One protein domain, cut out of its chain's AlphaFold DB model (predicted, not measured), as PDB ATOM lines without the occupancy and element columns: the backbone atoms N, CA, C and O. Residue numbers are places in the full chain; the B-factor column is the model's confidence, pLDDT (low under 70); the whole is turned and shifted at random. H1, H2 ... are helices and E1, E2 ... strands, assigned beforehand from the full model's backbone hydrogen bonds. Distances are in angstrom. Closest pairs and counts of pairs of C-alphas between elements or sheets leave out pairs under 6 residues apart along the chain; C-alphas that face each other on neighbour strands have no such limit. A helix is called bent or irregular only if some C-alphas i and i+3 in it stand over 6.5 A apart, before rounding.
ATOM      1  N   TRP A  11     320.017-276.124 129.005       74.12
ATOM      2  CA  TRP A  11     319.588-275.100 129.956       74.12
ATOM      3  C   TRP A  11     318.665-274.032 129.342       74.12
ATOM      4  O   TRP A  11     317.895-273.435 130.081       74.12
ATOM      5  N   LEU A  12     318.686-273.821 128.018       75.25
ATOM      6  CA  LEU A  12     317.746-272.923 127.327       75.25
ATOM      7  C   LEU A  12     316.301-273.433 127.401       75.25
ATOM      8  O   LEU A  12     315.372-272.646 127.274       75.25
ATOM      9  N   ASN A  13     316.118-274.737 127.624       81.06
ATOM     10  CA  ASN A  13     314.810-275.363 127.804       81.06
ATOM     11  C   ASN A  13     314.437-275.524 129.287       81.06
ATOM     12  O   ASN A  13     313.413-276.130 129.600       81.06
ATOM     13  N   ALA A  14     315.279-275.058 130.216       81.00
ATOM     14  CA  ALA A  14     314.969-275.134 131.635       81.00
ATOM     15  C   ALA A  14     313.939-274.058 131.995       81.00
ATOM     16  O   ALA A  14     314.153-272.878 131.726       81.00
ATOM     17  N   LEU A  15     312.840-274.463 132.636       82.31
ATOM     18  CA  LEU A  15     311.855-273.515 133.147       82.31
ATOM     19  C   LEU A  15     312.466-272.715 134.312       82.31
ATOM     20  O   LEU A  15     313.003-273.326 135.245       82.31
ATOM     21  N   PRO A  16     312.418-271.373 134.272       81.50
ATOM     22  CA  PRO A  16     312.895-270.545 135.368       81.50
ATOM     23  C   PRO A  16     311.902-270.611 136.536       81.50
ATOM     24  O   PRO A  16     310.757-270.181 136.407       81.50
ATOM     25  N   THR A  17     312.336-271.133 137.687       82.00
ATOM     26  CA  THR A  17     311.463-271.346 138.849       82.00
ATOM     27  C   THR A  17     312.171-270.983 140.158       82.00
ATOM     28  O   THR A  17     313.246-271.490 140.485       82.00
ATOM     29  N   THR A  18     311.541-270.145 140.982       80.44
ATOM     30  CA  THR A  18     312.072-269.764 142.305       80.44
ATOM     31  C   THR A  18     312.255-270.963 143.235       80.44
ATOM     32  O   THR A  18     313.285-271.072 143.897       80.44
ATOM     33  N   SER A  19     311.311-271.912 143.236       78.25
ATOM     34  CA  SER A  19     311.361-273.120 144.076       78.25
ATOM     35  C   SER A  19     312.542-274.040 143.758       78.25
ATOM     36  O   SER A  19     313.031-274.757 144.630       78.25
ATOM     37  N   LEU A  20     313.046-273.994 142.523       73.31
ATOM     38  CA  LEU A  20     314.222-274.744 142.089       73.31
ATOM     39  C   LEU A  20     315.505-273.912 142.146       73.31
ATOM     40  O   LEU A  20     316.546-274.418 141.722       73.31
ATOM     41  N   VAL A  21     315.461-272.683 142.675       77.25
ATOM     42  CA  VAL A  21     316.616-271.779 142.824       77.25
ATOM     43  C   VAL A  21     317.428-271.702 141.519       77.25
ATOM     44  O   VAL A  21     318.657-271.759 141.516       77.25
ATOM     45  N   ASN A  22     316.728-271.687 140.384       76.94
ATOM     46  CA  ASN A  22     317.308-271.556 139.045       76.94
ATOM     47  C   ASN A  22     316.792-270.302 138.319       76.94
ATOM     48  O   ASN A  22     317.145-270.085 137.162       76.94
ATOM     49  N   LEU A  23     315.976-269.483 138.995       84.75
ATOM     50  CA  LEU A  23     315.588-268.162 138.519       84.75
ATOM     51  C   LEU A  23     316.761-267.193 138.707       84.75
ATOM     52  O   LEU A  23     317.232-266.995 139.827       84.75
ATOM     53  N   LEU A  24     317.228-266.610 137.604       83.06
ATOM     54  CA  LEU A  24     318.211-265.529 137.627       83.06
ATOM     55  C   LEU A  24     317.541-264.230 138.082       83.06
ATOM     56  O   LEU A  24     316.392-263.970 137.728       83.06
ATOM     57  N   ASP A  25     318.272-263.403 138.828       86.94
ATOM     58  CA  ASP A  25     317.870-262.016 139.052       86.94
ATOM     59  C   ASP A  25     317.939-261.211 137.742       86.94
ATOM     60  O   ASP A  25     318.613-261.609 136.786       86.94
ATOM     61  N   ASP A  26     317.250-260.069 137.701       89.12
ATOM     62  CA  ASP A  26     317.150-259.231 136.502       89.12
ATOM     63  C   ASP A  26     318.526-258.828 135.943       89.12
ATOM     64  O   ASP A  26     318.775-258.937 134.741       89.12
ATOM     65  N   ALA A  27     319.468-258.445 136.811       89.25
ATOM     66  CA  ALA A  27     320.796-258.034 136.377       89.25
ATOM     67  C   ALA A  27     321.577-259.214 135.781       89.25
ATOM     68  O   ALA A  27     322.143-259.096 134.690       89.25
ATOM     69  N   SER A  28     321.563-260.375 136.441       86.56
ATOM     70  CA  SER A  28     322.188-261.595 135.919       86.56
ATOM     71  C   SER A  28     321.569-262.049 134.601       86.56
ATOM     72  O   SER A  28     322.297-262.475 133.699       86.56
ATOM     73  N   LEU A  29     320.244-261.948 134.457       87.50
ATOM     74  CA  LEU A  29     319.549-262.282 133.218       87.50
ATOM     75  C   LEU A  29     319.980-261.344 132.088       87.50
ATOM     76  O   LEU A  29     320.414-261.822 131.038       87.50
ATOM     77  N   ARG A  30     319.946-260.027 132.315       90.50
ATOM     78  CA  ARG A  30     320.366-259.013 131.337       90.50
ATOM     79  C   ARG A  30     321.810-259.214 130.886       90.50
ATOM     80  O   ARG A  30     322.072-259.240 129.684       90.50
ATOM     81  N   VAL A  31     322.734-259.426 131.824       89.62
ATOM     82  CA  VAL A  31     324.146-259.704 131.517       89.62
ATOM     83  C   VAL A  31     324.285-261.001 130.717       89.62
ATOM     84  O   VAL A  31     325.017-261.036 129.732       89.62
ATOM     85  N   THR A  32     323.564-262.060 131.087       86.62
ATOM     86  CA  THR A  32     323.614-263.352 130.381       86.62
ATOM     87  C   THR A  32     323.101-263.237 128.946       86.62
ATOM     88  O   THR A  32     323.723-263.775 128.028       86.62
ATOM     89  N   VAL A  33     321.997-262.516 128.735       88.44
ATOM     90  CA  VAL A  33     321.433-262.259 127.403       88.44
ATOM     91  C   VAL A  33     322.390-261.412 126.569       88.44
ATOM     92  O   VAL A  33     322.684-261.782 125.434       88.44
ATOM     93  N   ALA A  34     322.945-260.335 127.133       91.75
ATOM     94  CA  ALA A  34     323.912-259.488 126.440       91.75
ATOM     95  C   ALA A  34     325.157-260.281 126.010       91.75
ATOM     96  O   ALA A  34     325.527-260.257 124.838       91.75
ATOM     97  N   LEU A  35     325.730-261.088 126.911       88.50
ATOM     98  CA  LEU A  35     326.841-261.996 126.604       88.50
ATOM     99  C   LEU A  35     326.493-262.998 125.495       88.50
ATOM    100  O   LEU A  35     327.332-263.313 124.652       88.50
ATOM    101  N   ARG A  36     325.262-263.520 125.490       86.12
ATOM    102  CA  ARG A  36     324.809-264.499 124.494       86.12
ATOM    103  C   ARG A  36     324.628-263.881 123.110       86.12
ATOM    104  O   ARG A  36     324.921-264.555 122.124       86.12
ATOM    105  N   LEU A  37     324.146-262.643 123.054       90.06
ATOM    106  CA  LEU A  37     323.929-261.888 121.819       90.06
ATOM    107  C   LEU A  37     325.192-261.163 121.330       90.06
ATOM    108  O   LEU A  37     325.192-260.643 120.220       90.06
ATOM    109  N   GLY A  38     326.256-261.123 122.138       90.31
ATOM    110  CA  GLY A  38     327.439-260.311 121.849       90.31
ATOM    111  C   GLY A  38     327.174-258.806 121.962       90.31
ATOM    112  O   GLY A  38     327.879-258.020 121.340       90.31
ATOM    113  N   ALA A  39     326.154-258.411 122.727       93.31
ATOM    114  CA  ALA A  39     325.837-257.013 122.985       93.31
ATOM    115  C   ALA A  39     326.812-256.396 124.002       93.31
ATOM    116  O   ALA A  39     327.515-257.100 124.731       93.31
ATOM    117  N   VAL A  40     326.811-255.067 124.078       94.00
ATOM    118  CA  VAL A  40     327.582-254.313 125.072       94.00
ATOM    119  C   VAL A  40     327.058-254.631 126.476       94.00
ATOM    120  O   VAL A  40     325.888-254.406 126.784       94.00
ATOM    121  N   VAL A  41     327.928-255.174 127.329       92.88
ATOM    122  CA  VAL A  41     327.620-255.579 128.712       92.88
ATOM    123  C   VAL A  41     327.991-254.478 129.702       92.88
ATOM    124  O   VAL A  41     327.277-254.244 130.675       92.88
ATOM    125  N   CYS A  42     329.122-253.816 129.481       91.50
ATOM    126  CA  CYS A  42     329.634-252.768 130.357       91.50
ATOM    127  C   CYS A  42     330.418-251.732 129.555       91.50
ATOM    128  O   CYS A  42     330.875-252.015 128.454       91.50
ATOM    129  N   LEU A  43     330.622-250.543 130.120       93.31
ATOM    130  CA  LEU A  43     331.580-249.594 129.556       93.31
ATOM    131  C   LEU A  43     333.012-250.125 129.740       93.31
ATOM    132  O   LEU A  43     333.287-250.752 130.774       93.31
ATOM    133  N   PRO A  44     333.923-249.882 128.780       95.00
ATOM    134  CA  PRO A  44     335.327-250.207 128.959       95.00
ATOM    135  C   PRO A  44     335.895-249.544 130.215       95.00
ATOM    136  O   PRO A  44     335.668-248.359 130.457       95.00
ATOM    137  N   HIS A  45     336.585-250.320 131.044       94.00
ATOM    138  CA  HIS A  45     337.154-249.837 132.302       94.00
ATOM    139  C   HIS A  45     338.320-250.713 132.753       94.00
ATOM    140  O   HIS A  45     338.466-251.865 132.338       94.00
ATOM    141  N   ARG A  46     339.111-250.190 133.688       94.75
ATOM    142  CA  ARG A  46     340.199-250.936 134.314       94.75
ATOM    143  C   ARG A  46     339.680-251.733 135.510       94.75
ATOM    144  O   ARG A  46     339.102-251.177 136.441       94.75
ATOM    145  N   CYS A  47     339.871-253.050 135.489       92.50
ATOM    146  CA  CYS A  47     339.502-253.920 136.605       92.50
ATOM    147  C   CYS A  47     340.458-253.727 137.792       92.50
ATOM    148  O   CYS A  47     341.618-253.369 137.612       92.50
ATOM    149  N   THR A  48     340.032-254.099 139.003       91.44
ATOM    150  CA  THR A  48     340.891-254.202 140.198       91.44
ATOM    151  C   THR A  48     342.101-255.120 139.997       91.44
ATOM    152  O   THR A  48     343.100-254.975 140.686       91.44
ATOM    153  N   CYS A  49     342.048-256.064 139.047       90.06
ATOM    154  CA  CYS A  49     343.217-256.876 138.676       90.06
ATOM    155  C   CYS A  49     344.154-256.183 137.673       90.06
ATOM    156  O   CYS A  49     344.992-256.843 137.062       90.06
ATOM    157  N   GLU A  50     343.949-254.881 137.473       92.19
ATOM    158  CA  GLU A  50     344.681-253.958 136.606       92.19
ATOM    159  C   GLU A  50     344.562-254.213 135.104       92.19
ATOM    160  O   GLU A  50     345.151-253.478 134.314       92.19
ATOM    161  N   LYS A  51     343.774-255.210 134.699       90.94
ATOM    162  CA  LYS A  51     343.512-255.515 133.292       90.94
ATOM    163  C   LYS A  51     342.362-254.682 132.746       90.94
ATOM    164  O   LYS A  51     341.359-254.478 133.433       90.94
ATOM    165  N   GLU A  52     342.493-254.306 131.483       92.81
ATOM    166  CA  GLU A  52     341.431-253.671 130.711       92.81
ATOM    167  C   GLU A  52     340.259-254.638 130.497       92.81
ATOM    168  O   GLU A  52     340.431-255.817 130.155       92.81
ATOM    169  N   VAL A  53     339.054-254.130 130.738       92.38
ATOM    170  CA  VAL A  53     337.788-254.807 130.480       92.38
ATOM    171  C   VAL A  53     337.167-254.171 129.255       92.38
ATOM    172  O   VAL A  53     336.877-252.981 129.257       92.38
ATOM    173  N   ASN A  54     336.934-254.978 128.226       92.06
ATOM    174  CA  ASN A  54     336.258-254.522 127.018       92.06
ATOM    175  C   ASN A  54     334.740-254.494 127.223       92.06
ATOM    176  O   ASN A  54     334.200-255.114 128.142       92.06
ATOM    177  N   GLU A  55     334.044-253.857 126.288       93.38
ATOM    178  CA  GLU A  55     332.585-253.722 126.287       93.38
ATOM    179  C   GLU A  55     331.813-255.052 126.331       93.38
ATOM    180  O   GLU A  55     330.699-255.122 126.846       93.38
ATOM    181  N   ASN A  56     332.434-256.140 125.865       89.44
ATOM    182  CA  ASN A  56     331.863-257.486 125.902       89.44
ATOM    183  C   ASN A  56     331.780-258.095 127.316       89.44
ATOM    184  O   ASN A  56     331.193-259.161 127.485       89.44
ATOM    185  N   GLY A  57     332.408-257.489 128.330       89.38
ATOM    186  CA  GLY A  57     332.317-257.921 129.727       89.38
ATOM    187  C   GLY A  57     332.889-259.314 130.041       89.38
ATOM    188  O   GLY A  57     332.766-259.788 131.174       89.38
ATOM    189  N   HIS A  58     333.560-259.990 129.098       88.38
ATOM    190  CA  HIS A  58     334.047-261.366 129.290       88.38
ATOM    191  C   HIS A  58     335.074-261.500 130.416       88.38
ATOM    192  O   HIS A  58     335.190-262.568 131.025       88.38
ATOM    193  N   HIS A  59     335.799-260.422 130.712       90.06
ATOM    194  CA  HIS A  59     336.796-260.378 131.774       90.06
ATOM    195  C   HIS A  59     336.243-260.849 133.127       90.06
ATOM    196  O   HIS A  59     336.872-261.664 133.811       90.06
ATOM    197  N   GLY A  60     335.033-260.410 133.493       87.56
ATOM    198  CA  GLY A  60     334.402-260.759 134.770       87.56
ATOM    199  C   GLY A  60     334.187-262.265 134.960       87.56
ATOM    200  O   GLY A  60     334.156-262.760 136.084       87.56
ATOM    201  N   LEU A  61     334.127-263.028 133.865       85.56
ATOM    202  CA  LEU A  61     333.913-264.473 133.885       85.56
ATOM    203  C   LEU A  61     335.190-265.287 134.149       85.56
ATOM    204  O   LEU A  61     335.091-266.497 134.359       85.56
ATOM    205  N   PHE A  62     336.383-264.692 134.094       86.38
ATOM    206  CA  PHE A  62     337.645-265.402 134.355       86.38
ATOM    207  C   PHE A  62     338.622-264.642 135.259       86.38
ATOM    208  O   PHE A  62     339.657-265.197 135.634       86.38
ATOM    209  N   CYS A  63     338.314-263.397 135.619       88.19
ATOM    210  CA  CYS A  63     339.113-262.620 136.552       88.19
ATOM    211  C   CYS A  63     339.258-263.343 137.897       88.19
ATOM    212  O   CYS A  63     338.277-263.802 138.481       88.19
ATOM    213  N   LYS A  64     340.495-263.432 138.397       81.50
ATOM    214  CA  LYS A  64     340.803-264.094 139.673       81.50
ATOM    215  C   LYS A  64     340.334-263.292 140.887       81.50
ATOM    216  O   LYS A  64     340.030-263.896 141.904       81.50
ATOM    217  N   LEU A  65     340.282-261.963 140.770       83.56
ATOM    218  CA  LEU A  65     339.828-261.074 141.843       83.56
ATOM    219  C   LEU A  65     338.304-260.922 141.877       83.56
ATOM    220  O   LEU A  65     337.765-260.314 142.794       83.56
ATOM    221  N   ASN A  66     337.598-261.478 140.888       77.25
ATOM    222  CA  ASN A  66     336.149-261.420 140.839       77.25
ATOM    223  C   ASN A  66     335.527-262.654 141.523       77.25
ATOM    224  O   ASN A  66     335.804-263.803 141.162       77.25
ATOM    225  N   ALA A  67     334.624-262.415 142.476       75.31
ATOM    226  CA  ALA A  67     333.899-263.453 143.207       75.31
ATOM    227  C   ALA A  67     332.912-264.264 142.338       75.31
ATOM    228  O   ALA A  67     332.468-265.341 142.746       75.31
ATOM    229  N   VAL A  68     332.601-263.816 141.115       74.56
ATOM    230  CA  VAL A  68     331.666-264.483 140.188       74.56
ATOM    231  C   VAL A  68     332.048-265.942 139.910       74.56
ATOM    232  O   VAL A  68     331.175-266.799 139.750       74.56
ATOM    233  N   ARG A  69     333.345-266.284 139.888       73.44
ATOM    234  CA  ARG A  69     333.780-267.686 139.746       73.44
ATOM    235  C   ARG A  69     333.285-268.554 140.906       73.44
ATOM    236  O   ARG A  69     332.802-269.657 140.659       73.44
ATOM    237  N   HIS A  70     333.399-268.063 142.138       75.88
ATOM    238  CA  HIS A  70     332.965-268.784 143.332       75.88
ATOM    239  C   HIS A  70     331.445-268.921 143.388       75.88
ATOM    240  O   HIS A  70     330.958-269.999 143.724       75.88
ATOM    241  N   SER A  71     330.715-267.877 142.983       81.00
ATOM    242  CA  SER A  71     329.253-267.918 142.882       81.00
ATOM    243  C   SER A  71     328.788-269.023 141.925       81.00
ATOM    244  O   SER A  71     328.137-269.969 142.362       81.00
ATOM    245  N   ARG A  72     329.248-269.020 140.662       81.31
ATOM    246  CA  ARG A  72     328.881-270.059 139.671       81.31
ATOM    247  C   ARG A  72     329.238-271.471 140.129       81.31
ATOM    248  O   ARG A  72     328.469-272.408 139.934       81.31
ATOM    249  N   HIS A  73     330.410-271.621 140.739       83.50
ATOM    250  CA  HIS A  73     330.856-272.884 141.309       83.50
ATOM    251  C   HIS A  73     329.942-273.373 142.446       83.50
ATOM    252  O   HIS A  73     329.615-274.558 142.500       83.50
ATOM    253  N   SER A  74     329.527-272.479 143.352       83.25
ATOM    254  CA  SER A  74     328.574-272.816 144.416       83.25
ATOM    255  C   SER A  74     327.229-273.210 143.825       83.25
ATOM    256  O   SER A  74     326.746-274.293 144.133       83.25
ATOM    257  N   SER A  75     326.671-272.400 142.920       82.44
ATOM    258  CA  SER A  75     325.365-272.661 142.309       82.44
ATOM    259  C   SER A  75     325.314-274.023 141.614       82.44
ATOM    260  O   SER A  75     324.356-274.768 141.796       82.44
ATOM    261  N   LEU A  76     326.363-274.398 140.873       83.69
ATOM    262  CA  LEU A  76     326.449-275.720 140.242       83.69
ATOM    263  C   LEU A  76     326.508-276.857 141.268       83.69
ATOM    264  O   LEU A  76     325.800-277.854 141.122       83.69
ATOM    265  N   ASN A  77     327.315-276.706 142.319       85.81
ATOM    266  CA  ASN A  77     327.370-277.684 143.405       85.81
ATOM    267  C   ASN A  77     326.017-277.833 144.115       85.81
ATOM    268  O   ASN A  77     325.615-278.950 144.439       85.81
ATOM    269  N   ASP A  78     325.298-276.732 144.319       85.75
ATOM    270  CA  ASP A  78     323.998-276.726 144.984       85.75
ATOM    271  C   ASP A  78     322.913-277.379 144.103       85.75
ATOM    272  O   ASP A  78     322.060-278.107 144.616       85.75
ATOM    273  N   VAL A  79     322.966-277.205 142.775       85.00
ATOM    274  CA  VAL A  79     322.104-277.929 141.817       85.00
ATOM    275  C   VAL A  79     322.374-279.435 141.863       85.00
ATOM    276  O   VAL A  79     321.433-280.214 142.022       85.00
ATOM    277  N   LEU A  80     323.640-279.861 141.785       83.88
ATOM    278  CA  LEU A  80     324.005-281.283 141.828       83.88
ATOM    279  C   LEU A  80     323.615-281.938 143.156       83.88
ATOM    280  O   LEU A  80     323.046-283.029 143.172       83.88
ATOM    281  N   LYS A  81     323.865-281.251 144.275       86.44
ATOM    282  CA  LYS A  81     323.477-281.725 145.606       86.44
ATOM    283  C   LYS A  81     321.968-281.948 145.694       86.44
ATOM    284  O   LYS A  81     321.538-282.991 146.176       86.44
ATOM    285  N   ARG A  82     321.158-280.995 145.219       85.88
ATOM    286  CA  ARG A  82     319.693-281.132 145.218       85.88
ATOM    287  C   ARG A  82     319.220-282.259 144.312       85.88
ATOM    288  O   ARG A  82     318.336-283.004 144.720       85.88
ATOM    289  N   ALA A  83     319.829-282.425 143.139       86.44
ATOM    290  CA  ALA A  83     319.514-283.534 142.243       86.44
ATOM    291  C   ALA A  83     319.749-284.895 142.925       86.44
ATOM    292  O   ALA A  83     318.893-285.773 142.861       86.44
ATOM    293  N   LEU A  84     320.852-285.050 143.659       86.50
ATOM    294  CA  LEU A  84     321.130-286.278 144.412       86.50
ATOM    295  C   LEU A  84     320.155-286.497 145.568       86.50
ATOM    296  O   LEU A  84     319.633-287.599 145.714       86.50
ATOM    297  N   ILE A  85     319.838-285.447 146.329       88.19
ATOM    298  CA  ILE A  85     318.829-285.526 147.396       88.19
ATOM    299  C   ILE A  85     317.468-285.938 146.821       88.19
ATOM    300  O   ILE A  85     316.803-286.795 147.398       88.19
ATOM    301  N   SER A  86     317.076-285.394 145.662       87.12
ATOM    302  CA  SER A  86     315.831-285.774 144.980       87.12
ATOM    303  C   SER A  86     315.826-287.225 144.489       87.12
ATOM    304  O   SER A  86     314.770-287.836 144.396       87.12
ATOM    305  N   ALA A  87     317.009-287.794 144.241       88.25
ATOM    306  CA  ALA A  87     317.204-289.204 143.923       88.25
ATOM    307  C   ALA A  87     317.390-290.081 145.179       88.25
ATOM    308  O   ALA A  87     317.895-291.197 145.078       88.25
ATOM    309  N   SER A  88     317.032-289.573 146.365       89.00
ATOM    310  CA  SER A  88     317.188-290.256 147.656       89.00
ATOM    311  C   SER A  88     318.633-290.653 147.982       89.00
ATOM    312  O   SER A  88     318.871-291.616 148.706       89.00
ATOM    313  N   VAL A  89     319.608-289.891 147.481       89.00
ATOM    314  CA  VAL A  89     321.030-290.039 147.807       89.00
ATOM    315  C   VAL A  89     321.448-288.853 148.676       89.00
ATOM    316  O   VAL A  89     321.708-287.763 148.155       89.00
ATOM    317  N   PRO A  90     321.522-289.025 150.010       89.44
ATOM    318  CA  PRO A  90     321.948-287.954 150.896       89.44
ATOM    319  C   PRO A  90     323.376-287.529 150.561       89.44
ATOM    320  O   PRO A  90     324.271-288.367 150.415       89.44
ATOM    321  N   ALA A  91     323.597-286.222 150.449       87.69
ATOM    322  CA  ALA A  91     324.895-285.660 150.112       87.69
ATOM    323  C   ALA A  91     325.211-284.419 150.944       87.69
ATOM    324  O   ALA A  91     324.336-283.599 151.238       87.69
ATOM    325  N   ILE A  92     326.487-284.254 151.284       84.56
ATOM    326  CA  ILE A  92     326.972-283.180 152.149       84.56
ATOM    327  C   ILE A  92     328.050-282.355 151.460       84.56
ATOM    328  O   ILE A  92     329.014-282.886 150.908       84.56
ATOM    329  N   ARG A  93     327.877-281.029 151.503       79.31
ATOM    330  CA  ARG A  93     328.846-280.060 150.989       79.31
ATOM    331  C   ARG A  93     329.906-279.851 152.059       79.31
ATOM    332  O   ARG A  93     329.545-279.462 153.164       79.31
ATOM    333  N   LYS A  94     331.175-280.093 151.728       65.75
ATOM    334  CA  LYS A  94     332.345-279.764 152.557       65.75
ATOM    335  C   LYS A  94     332.141-280.053 154.056       65.75
ATOM    336  O   LYS A  94     331.981-279.126 154.843       65.75
ATOM    337  N   LEU A  95     332.267-281.312 154.481       55.53
ATOM    338  CA  LEU A  95     332.391-281.650 155.910       55.53
ATOM    339  C   LEU A  95     333.614-280.934 156.519       55.53
ATOM    340  O   LEU A  95     334.716-281.089 155.976       55.53
ATOM    341  N   PRO A  96     333.475-280.107 157.571       48.12
ATOM    342  CA  PRO A  96     334.616-279.662 158.372       48.12
ATOM    343  C   PRO A  96     335.348-280.897 158.920       48.12
ATOM    344  O   PRO A  96     334.701-281.830 159.380       48.12
ATOM    345  N   GLY A  97     336.677-280.950 158.807       48.06
ATOM    346  CA  GLY A  97     337.475-282.092 159.280       48.06
ATOM    347  C   GLY A  97     337.712-283.214 158.261       48.06
ATOM    348  O   GLY A  97     338.608-284.025 158.467       48.06
ATOM    349  N   LEU A  98     337.025-283.223 157.109       53.19
ATOM    350  CA  LEU A  98     337.363-284.114 155.988       53.19
ATOM    351  C   LEU A  98     338.467-283.494 155.112       53.19
ATOM    352  O   LEU A  98     338.316-283.310 153.904       53.19
ATOM    353  N   VAL A  99     339.564-283.094 155.752       53.94
ATOM    354  CA  VAL A  99     340.815-282.755 155.078       53.94
ATOM    355  C   VAL A  99     341.670-284.004 155.165       53.94
ATOM    356  O   VAL A  99     342.035-284.454 156.248       53.94
ATOM    357  N   ARG A 100     341.934-284.619 154.016       61.09
ATOM    358  CA  ARG A 100     342.865-285.744 153.957       61.09
ATOM    359  C   ARG A 100     344.271-285.250 154.312       61.09
ATOM    360  O   ARG A 100     344.564-284.063 154.202       61.09
ATOM    361  N   ARG A 101     345.168-286.168 154.690       58.34
ATOM    362  CA  ARG A 101     346.577-285.839 155.003       58.34
ATOM    363  C   ARG A 101     347.302-285.105 153.862       58.34
ATOM    364  O   ARG A 101     348.276-284.417 154.120       58.34
ATOM    365  N   ASP A 102     346.817-285.240 152.627       67.69
ATOM    366  CA  ASP A 102     347.329-284.573 151.424       67.69
ATOM    367  C   ASP A 102     346.730-283.167 151.182       67.69
ATOM    368  O   ASP A 102     346.993-282.559 150.147       67.69
ATOM    369  N   GLY A 103     345.897-282.649 152.095       67.94
ATOM    370  CA  GLY A 103     345.250-281.338 151.978       67.94
ATOM    371  C   GLY A 103     344.121-281.270 150.941       67.94
ATOM    372  O   GLY A 103     343.502-280.217 150.775       67.94
ATOM    373  N   LYS A 104     343.820-282.373 150.240       71.31
ATOM    374  CA  LYS A 104     342.798-282.406 149.186       71.31
ATOM    375  C   LYS A 104     341.407-282.533 149.803       71.31
ATOM    376  O   LYS A 104     341.183-283.327 150.720       71.31
ATOM    377  N   ARG A 105     340.453-281.762 149.272       74.31
ATOM    378  CA  ARG A 105     339.078-281.708 149.777       74.31
ATOM    379  C   ARG A 105     338.082-281.591 148.622       74.31
ATOM    380  O   ARG A 105     338.014-280.519 148.021       74.31
ATOM    381  N   PRO A 106     337.297-282.642 148.342       75.56
ATOM    382  CA  PRO A 106     336.222-282.535 147.369       75.56
ATOM    383  C   PRO A 106     335.115-281.600 147.865       75.56
ATOM    384  O   PRO A 106     334.938-281.403 149.074       75.56
ATOM    385  N   ASP A 107     334.353-281.027 146.936       79.88
ATOM    386  CA  ASP A 107     333.295-280.078 147.284       79.88
ATOM    387  C   ASP A 107     332.115-280.754 147.965       79.88
ATOM    388  O   ASP A 107     331.545-280.205 148.915       79.88
ATOM    389  N   VAL A 108     331.741-281.940 147.489       81.06
ATOM    390  CA  VAL A 108     330.590-282.672 148.003       81.06
ATOM    391  C   VAL A 108     330.846-284.178 147.936       81.06
ATOM    392  O   VAL A 108     331.606-284.678 147.102       81.06
ATOM    393  N   MET A 109     330.204-284.900 148.847       82.81
ATOM    394  CA  MET A 109     330.299-286.347 148.979       82.81
ATOM    395  C   MET A 109     328.930-286.932 149.337       82.81
ATOM    396  O   MET A 109     328.169-286.310 150.088       82.81
ATOM    397  N   SER A 110     328.605-288.119 148.820       85.62
ATOM    398  CA  SER A 110     327.434-288.873 149.275       85.62
ATOM    399  C   SER A 110     327.677-289.446 150.670       85.62
ATOM    400  O   SER A 110     328.762-289.929 150.981       85.62
ATOM    401  N   MET A 111     326.652-289.417 151.515       84.56
ATOM    402  CA  MET A 111     326.718-290.013 152.853       84.56
ATOM    403  C   MET A 111     326.482-291.525 152.827       84.56
ATOM    404  O   MET A 111     326.854-292.222 153.763       84.56
ATOM    405  N   VAL A 112     325.874-292.027 151.750       84.31
ATOM    406  CA  VAL A 112     325.647-293.455 151.518       84.31
ATOM    407  C   VAL A 112     326.606-293.987 150.448       84.31
ATOM    408  O   VAL A 112     327.036-293.217 149.574       84.31
ATOM    409  N   PRO A 113     326.949-295.288 150.477       84.38
ATOM    410  CA  PRO A 113     327.707-295.918 149.407       84.38
ATOM    411  C   PRO A 113     327.017-295.757 148.052       84.38
ATOM    412  O   PRO A 113     325.822-295.996 147.920       84.38
ATOM    413  N   TRP A 114     327.789-295.384 147.036       81.81
ATOM    414  CA  TRP A 114     327.307-295.237 145.665       81.81
ATOM    415  C   TRP A 114     327.554-296.497 144.838       81.81
ATOM    416  O   TRP A 114     326.667-296.987 144.143       81.81
ATOM    417  N   LYS A 115     328.771-297.047 144.915       79.94
ATOM    418  CA  LYS A 115     329.167-298.247 144.172       79.94
ATOM    419  C   LYS A 115     330.258-298.995 144.928       79.94
ATOM    420  O   LYS A 115     331.198-298.383 145.416       79.94
ATOM    421  N   GLN A 116     330.140-300.322 145.027       83.94
ATOM    422  CA  GLN A 116     331.136-301.183 145.696       83.94
ATOM    423  C   GLN A 116     331.491-300.721 147.128       83.94
ATOM    424  O   GLN A 116     332.655-300.716 147.512       83.94
ATOM    425  N   GLY A 117     330.504-300.255 147.900       81.69
ATOM    426  CA  GLY A 117     330.744-299.749 149.258       81.69
ATOM    427  C   GLY A 117     331.417-298.368 149.325       81.69
ATOM    428  O   GLY A 117     331.581-297.824 150.411       81.69
ATOM    429  N   LYS A 118     331.777-297.766 148.186       80.31
ATOM    430  CA  LYS A 118     332.472-296.478 148.118       80.31
ATOM    431  C   LYS A 118     331.492-295.331 147.905       80.31
ATOM    432  O   LYS A 118     330.616-295.412 147.040       80.31
ATOM    433  N   ALA A 119     331.687-294.237 148.634       81.56
ATOM    434  CA  ALA A 119     330.935-293.002 148.436       81.56
ATOM    435  C   ALA A 119     331.186-292.392 147.047       81.56
ATOM    436  O   ALA A 119     332.256-292.572 146.456       81.56
ATOM    437  N   LEU A 120     330.190-291.662 146.551       84.06
ATOM    438  CA  LEU A 120     330.316-290.753 145.423       84.06
ATOM    439  C   LEU A 120     330.984-289.474 145.914       84.06
ATOM    440  O   LEU A 120     330.560-288.887 146.909       84.06
ATOM    441  N   VAL A 121     332.002-289.028 145.195       81.12
ATOM    442  CA  VAL A 121     332.690-287.770 145.465       81.12
ATOM    443  C   VAL A 121     332.723-286.956 144.188       81.12
ATOM    444  O   VAL A 121     333.011-287.501 143.122       81.12
ATOM    445  N   TRP A 122     332.466-285.655 144.301       82.38
ATOM    446  CA  TRP A 122     332.623-284.749 143.176       82.38
ATOM    447  C   TRP A 122     333.204-283.399 143.586       82.38
ATOM    448  O   TRP A 122     333.117-282.944 144.729       82.38
ATOM    449  N   ASP A 123     333.834-282.776 142.601       82.12
ATOM    450  CA  ASP A 123     334.473-281.475 142.682       82.12
ATOM    451  C   ASP A 123     334.144-280.759 141.369       82.12
ATOM    452  O   ASP A 123     334.460-281.253 140.280       82.12
ATOM    453  N   VAL A 124     333.405-279.655 141.474       82.94
ATOM    454  CA  VAL A 124     332.969-278.902 140.296       82.94
ATOM    455  C   VAL A 124     334.066-277.923 139.929       82.94
ATOM    456  O   VAL A 124     334.708-277.292 140.759       82.94
ATOM    457  N   THR A 125     334.259-277.705 138.640       83.31
ATOM    458  CA  THR A 125     335.133-276.635 138.172       83.31
ATOM    459  C   THR A 125     334.476-275.907 137.017       83.31
ATOM    460  O   THR A 125     333.745-276.477 136.213       83.31
ATOM    461  N   VAL A 126     334.705-274.598 136.985       82.81
ATOM    462  CA  VAL A 126     334.114-273.678 136.019       82.81
ATOM    463  C   VAL A 126     335.258-272.980 135.309       82.81
ATOM    464  O   VAL A 126     335.958-272.163 135.911       82.81
ATOM    465  N   TRP A 127     335.479-273.341 134.048       85.38
ATOM    466  CA  TRP A 127     336.454-272.697 133.170       85.38
ATOM    467  C   TRP A 127     335.725-271.862 132.126       85.38
ATOM    468  O   TRP A 127     334.658-272.240 131.647       85.38
ATOM    469  N   ASN A 128     336.307-270.717 131.770       85.00
ATOM    470  CA  ASN A 128     335.830-269.917 130.651       85.00
ATOM    471  C   ASN A 128     336.660-270.249 129.403       85.00
ATOM    472  O   ASN A 128     337.890-270.193 129.459       85.00
ATOM    473  N   THR A 129     335.993-270.564 128.293       86.12
ATOM    474  CA  THR A 129     336.608-270.796 126.976       86.12
ATOM    475  C   THR A 129     337.279-269.545 126.414       86.12
ATOM    476  O   THR A 129     338.257-269.652 125.688       86.12
ATOM    477  N   MET A 130     336.784-268.359 126.778       85.56
ATOM    478  CA  MET A 130     337.319-267.058 126.358       85.56
ATOM    479  C   MET A 130     338.445-266.550 127.268       85.56
ATOM    480  O   MET A 130     338.945-265.445 127.068       85.56
ATOM    481  N   ALA A 131     338.843-267.312 128.293       87.44
ATOM    482  CA  ALA A 131     339.999-266.938 129.099       87.44
ATOM    483  C   ALA A 131     341.274-266.985 128.233       87.44
ATOM    484  O   ALA A 131     341.427-267.935 127.460       87.44
ATOM    485  N   PRO A 132     342.230-266.049 128.398       88.25
ATOM    486  CA  PRO A 132     343.449-266.012 127.584       88.25
ATOM    487  C   PRO A 132     344.234-267.333 127.565       88.25
ATOM    488  O   PRO A 132     344.778-267.714 126.537       88.25
ATOM    489  N   SER A 133     344.238-268.073 128.678       87.88
ATOM    490  CA  SER A 133     344.900-269.379 128.787       87.88
ATOM    491  C   SER A 133     344.197-270.512 128.037       87.88
ATOM    492  O   SER A 133     344.810-271.542 127.787       87.88
ATOM    493  N   HIS A 134     342.909-270.368 127.712       87.00
ATOM    494  CA  HIS A 134     342.102-271.430 127.101       87.00
ATOM    495  C   HIS A 134     341.665-271.101 125.677       87.00
ATOM    496  O   HIS A 134     341.226-272.009 124.970       87.00
ATOM    497  N   ILE A 135     341.766-269.838 125.252       89.00
ATOM    498  CA  ILE A 135     341.196-269.378 123.986       89.00
ATOM    499  C   ILE A 135     341.806-270.113 122.790       89.00
ATOM    500  O   ILE A 135     341.051-270.642 121.987       89.00
ATOM    501  N   ALA A 136     343.132-270.279 122.736       90.31
ATOM    502  CA  ALA A 136     343.811-270.986 121.644       90.31
ATOM    503  C   ALA A 136     343.377-272.462 121.514       90.31
ATOM    504  O   ALA A 136     343.194-272.986 120.415       90.31
ATOM    505  N   GLY A 137     343.169-273.143 122.646       87.00
ATOM    506  CA  GLY A 137     342.647-274.511 122.655       87.00
ATOM    507  C   GLY A 137     341.152-274.577 122.326       87.00
ATOM    508  O   GLY A 137     340.697-275.502 121.663       87.00
ATOM    509  N   SER A 138     340.381-273.588 122.774       86.44
ATOM    510  CA  SER A 138     338.921-273.552 122.609       86.44
ATOM    511  C   SER A 138     338.482-273.098 121.217       86.44
ATOM    512  O   SER A 138     337.360-273.388 120.809       86.44
ATOM    513  N   THR A 139     339.329-272.367 120.490       87.62
ATOM    514  CA  THR A 139     339.091-272.005 119.086       87.62
ATOM    515  C   THR A 139     339.361-273.175 118.150       87.62
ATOM    516  O   THR A 139     338.642-273.331 117.169       87.62
ATOM    517  N   SER A 140     340.359-274.003 118.469       88.00
ATOM    518  CA  SER A 140     340.776-275.149 117.653       88.00
ATOM    519  C   SER A 140     339.909-276.388 117.866       88.00
ATOM    520  O   SER A 140     339.592-277.091 116.911       88.00
ATOM    521  N   THR A 141     339.509-276.675 119.104       85.81
ATOM    522  CA  THR A 141     338.708-277.860 119.424       85.81
ATOM    523  C   THR A 141     337.570-277.477 120.356       85.81
ATOM    524  O   THR A 141     337.778-276.925 121.441       85.81
ATOM    525  N   ALA A 142     336.341-277.780 119.945       84.69
ATOM    526  CA  ALA A 142     335.195-277.535 120.800       84.69
ATOM    527  C   ALA A 142     335.262-278.428 122.061       84.69
ATOM    528  O   ALA A 142     335.926-279.460 122.114       84.69
ATOM    529  N   GLY A 143     334.722-277.927 123.174       83.06
ATOM    530  CA  GLY A 143     334.819-278.611 124.470       83.06
ATOM    531  C   GLY A 143     336.230-278.727 125.077       83.06
ATOM    532  O   GLY A 143     336.351-279.270 126.177       83.06
ATOM    533  N   ARG A 144     337.287-278.194 124.440       85.94
ATOM    534  CA  ARG A 144     338.678-278.311 124.914       85.94
ATOM    535  C   ARG A 144     338.882-277.791 126.332       85.94
ATOM    536  O   ARG A 144     339.455-278.495 127.153       85.94
ATOM    537  N   ALA A 145     338.363-276.603 126.647       86.75
ATOM    538  CA  ALA A 145     338.483-276.040 127.992       86.75
ATOM    539  C   ALA A 145     337.854-276.941 129.067       86.75
ATOM    540  O   ALA A 145     338.400-277.063 130.157       86.75
ATOM    541  N   ALA A 146     336.723-277.588 128.766       84.06
ATOM    542  CA  ALA A 146     336.083-278.511 129.703       84.06
ATOM    543  C   ALA A 146     336.929-279.778 129.897       84.06
ATOM    544  O   ALA A 146     337.141-280.210 131.027       84.06
ATOM    545  N   HIS A 147     337.461-280.331 128.806       84.94
ATOM    546  CA  HIS A 147     338.339-281.498 128.838       84.94
ATOM    547  C   HIS A 147     339.649-281.241 129.601       84.94
ATOM    548  O   HIS A 147     340.044-282.034 130.451       84.94
ATOM    549  N   ASP A 148     340.315-280.114 129.357       87.38
ATOM    550  CA  ASP A 148     341.574-279.780 130.036       87.38
ATOM    551  C   ASP A 148     341.362-279.570 131.542       87.38
ATOM    552  O   ASP A 148     342.194-279.951 132.375       87.38
ATOM    553  N   ALA A 149     340.207-279.022 131.912       86.06
ATOM    554  CA  ALA A 149     339.828-278.851 133.300       86.06
ATOM    555  C   ALA A 149     339.514-280.178 134.002       86.06
ATOM    556  O   ALA A 149     339.905-280.369 135.157       86.06
ATOM    557  N   GLU A 150     338.834-281.091 133.306       83.88
ATOM    558  CA  GLU A 150     338.592-282.466 133.745       83.88
ATOM    559  C   GLU A 150     339.923-283.179 134.003       83.88
ATOM    560  O   GLU A 150     340.153-283.653 135.114       83.88
ATOM    561  N   LEU A 151     340.851-283.157 133.041       85.94
ATOM    562  CA  LEU A 151     342.174-283.765 133.197       85.94
ATOM    563  C   LEU A 151     342.963-283.168 134.361       85.94
ATOM    564  O   LEU A 151     343.626-283.898 135.099       85.94
ATOM    565  N   THR A 152     342.888-281.853 134.556       85.19
ATOM    566  CA  THR A 152     343.572-281.179 135.667       85.19
ATOM    567  C   THR A 152     343.046-281.671 137.016       85.19
ATOM    568  O   THR A 152     343.831-281.989 137.916       85.19
ATOM    569  N   LYS A 153     341.722-281.802 137.165       81.75
ATOM    570  CA  LYS A 153     341.113-282.341 138.389       81.75
ATOM    571  C   LYS A 153     341.392-283.827 138.559       81.75
ATOM    572  O   LYS A 153     341.756-284.240 139.655       81.75
ATOM    573  N   HIS A 154     341.328-284.600 137.482       79.06
ATOM    574  CA  HIS A 154     341.645-286.020 137.499       79.06
ATOM    575  C   HIS A 154     343.085-286.270 137.960       79.06
ATOM    576  O   HIS A 154     343.317-287.078 138.850       79.06
ATOM    577  N   ARG A 155     344.061-285.511 137.447       81.75
ATOM    578  CA  ARG A 155     345.457-285.555 137.918       81.75
ATOM    579  C   ARG A 155     345.579-285.162 139.389       81.75
ATOM    580  O   ARG A 155     346.290-285.819 140.138       81.75
ATOM    581  N   THR A 156     344.852-284.128 139.814       77.31
ATOM    582  CA  THR A 156     344.843-283.688 141.219       77.31
ATOM    583  C   THR A 156     344.352-284.796 142.150       77.31
ATOM    584  O   THR A 156     344.932-285.011 143.211       77.31
ATOM    585  N   TYR A 157     343.306-285.521 141.758       73.00
ATOM    586  CA  TYR A 157     342.647-286.530 142.587       73.00
ATOM    587  C   TYR A 157     342.974-287.975 142.197       73.00
ATOM    588  O   TYR A 157     342.344-288.888 142.722       73.00
ATOM    589  N   TRP A 158     343.983-288.200 141.352       73.31
ATOM    590  CA  TRP A 158     344.340-289.524 140.828       73.31
ATOM    591  C   TRP A 158     344.498-290.580 141.934       73.31
ATOM    592  O   TRP A 158     343.979-291.689 141.837       73.31
ATOM    593  N   ASP A 159     345.139-290.213 143.044       68.69
ATOM    594  CA  ASP A 159     345.329-291.119 144.185       68.69
ATOM    595  C   ASP A 159     344.031-291.403 144.958       68.69
ATOM    596  O   ASP A 159     343.904-292.433 145.622       68.69
ATOM    597  N   LEU A 160     343.058-290.489 144.900       65.06
ATOM    598  CA  LEU A 160     341.763-290.618 145.567       65.06
ATOM    599  C   LEU A 160     340.840-291.581 144.811       65.06
ATOM    600  O   LEU A 160     340.110-292.340 145.446       65.06
ATOM    601  N   CYS A 161     340.929-291.606 143.481       62.00
ATOM    602  CA  CYS A 161     340.159-292.481 142.595       62.00
ATOM    603  C   CYS A 161     340.243-293.973 142.966       62.00
ATOM    604  O   CYS A 161     339.297-294.735 142.771       62.00
ATOM    605  N   ARG A 162     341.339-294.406 143.601       59.69
ATOM    606  CA  ARG A 162     341.488-295.785 144.100       59.69
ATOM    607  C   ARG A 162     340.522-296.127 145.241       59.69
ATOM    608  O   ARG A 162     340.138-297.288 145.389       59.69
ATOM    609  N   PHE A 163     340.085-295.135 146.015       54.31
ATOM    610  CA  PHE A 163     339.334-295.313 147.263       54.31
ATOM    611  C   PHE A 163     337.869-294.862 147.195       54.31
ATOM    612  O   PHE A 163     337.079-295.291 148.030       54.31
ATOM    613  N   VAL A 164     337.476-294.063 146.198       55.94
ATOM    614  CA  VAL A 164     336.094-293.567 146.034       55.94
ATOM    615  C   VAL A 164     335.493-293.993 144.697       55.94
ATOM    616  O   VAL A 164     336.216-294.356 143.773       55.94
ATOM    617  N   SER A 165     334.163-294.001 144.603       56.22
ATOM    618  CA  SER A 165     333.490-294.161 143.314       56.22
ATOM    619  C   SER A 165     333.592-292.840 142.569       56.22
ATOM    620  O   SER A 165     333.079-291.829 143.050       56.22
ATOM    621  N   GLU A 166     334.251-292.829 141.414       51.38
ATOM    622  CA  GLU A 166     334.363-291.616 140.612       51.38
ATOM    623  C   GLU A 166     333.002-291.168 140.067       51.38
ATOM    624  O   GLU A 166     332.252-291.948 139.475       51.38
ATOM    625  N   GLY A 167     332.723-289.877 140.233       47.62
ATOM    626  CA  GLY A 167     331.683-289.156 139.518       47.62
ATOM    627  C   GLY A 167     332.150-287.736 139.247       47.62
ATOM    628  O   GLY A 167     331.725-286.795 139.910       47.62
TER     629      GLY A 167
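What this domain is: This is residues 11 to 167 of the 189 residues of an uncharacterized protein of Hypsibius dujardini (UniProt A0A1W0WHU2). One long helix, H3, runs through the middle of the model; its residues 74 to 85 pack on one face of a small sheet, E1 E2 E3, at one end, while H1, the short H2 and the loop of residues 38 to 57 lie toward the other end. Residues 123 to 131 lead back from the sheet to H4, which makes a corner with H5, and H5 runs back toward the sheet end, apart from H3. The printed part has 157 residues, with named elements in the order H1 H2 H3 E1 E2 E3 H4 H5; the sheet order is E1 - E2 - E3, all antiparallel. The class is mixed, helices and strands, with 78 residues, under half, in named elements. The whole is only just loose, close to compact, with a radius of gyration of the C-alphas of 18.2 A and spans of 53 by 36 by 31 A.

Where its parts are: Pass residues 11 to 25, with no named element, and find C-alpha 26 at (317.150, -259.231, 136.502); there H1, residues 26 to 37, begins and runs 16.4 A. H2 is residues 58 to 61. From C-alpha 68 at (331.666, -264.483, 140.188), H3, residues 68 to 86, runs 27.0 A. E1 is residues 91 to 93, E2 is residues 108 to 115, 16.1 A, with a bend of 94 degrees at residue 112, and E3 is residues 118 to 122, 12.7 A. H4, residues 132 to 140, is irregular: C-alphas 133 and 136 are 7.4 A apart. H5, residues 144 to 161, 22.7 A, ends at C-alpha 161, (340.159, -292.481, 142.595); it has a kink of 49 degrees near residue 155 and is irregular, with C-alphas 156 and 159 8.0 A apart.

How they stand to each other: Look first at the meander E1 E2 E3, each strand the antiparallel neighbour of the one before. In the hairpin E1 and E2, N 92 and O 109 are within hydrogen-bond range at 2.9 A; in the hairpin E2 and E3, N 110 and O 120 at 2.8 A. H3 is on one face of this sheet, giving two layers, helix and sheet, at a height over the sheet of 8.6 A; it is over E1 and E2, slantwise to the strands at 35 degrees to E2 on the local plane. The closest C-alphas of H3 and E1 are those of Lys 81 and Ala 91, 6.1 A apart. H2 and H3 only just touch, only at the corner, with 3 pairs of C-alphas within 8 A, the closest Leu 61 and Arg 69 at 6.7 A. H1 and H2 are close but not clearly touching, at 7.7 A between the C-alphas of Leu 35 and His 58. H4 and H5 touch, with residues 144 to 145 of H5 alone, closest at the C-alphas of Ser 138 and Arg 144, 5.3 A; they run opposite ways at a steep tilt of 68 degrees, only just short of about perpendicular. Every O i to N i+4 pair is within hydrogen-bond range in H1 and H3, against 12 of 14 in H5 and 2 of 5 in H4, where 2 of 6 O i to N i+3 pairs are; H2 is too short for an O i to N i+4 pair.

The domain as a whole: The two C-alphas farthest apart are those of Leu 43 and Gln 116, 54.1 A. The printed part has no cut; the links H1 to H2 and E1 to E2 are long. Residues 94 to 103 and 159 to 167 have pLDDT under 70.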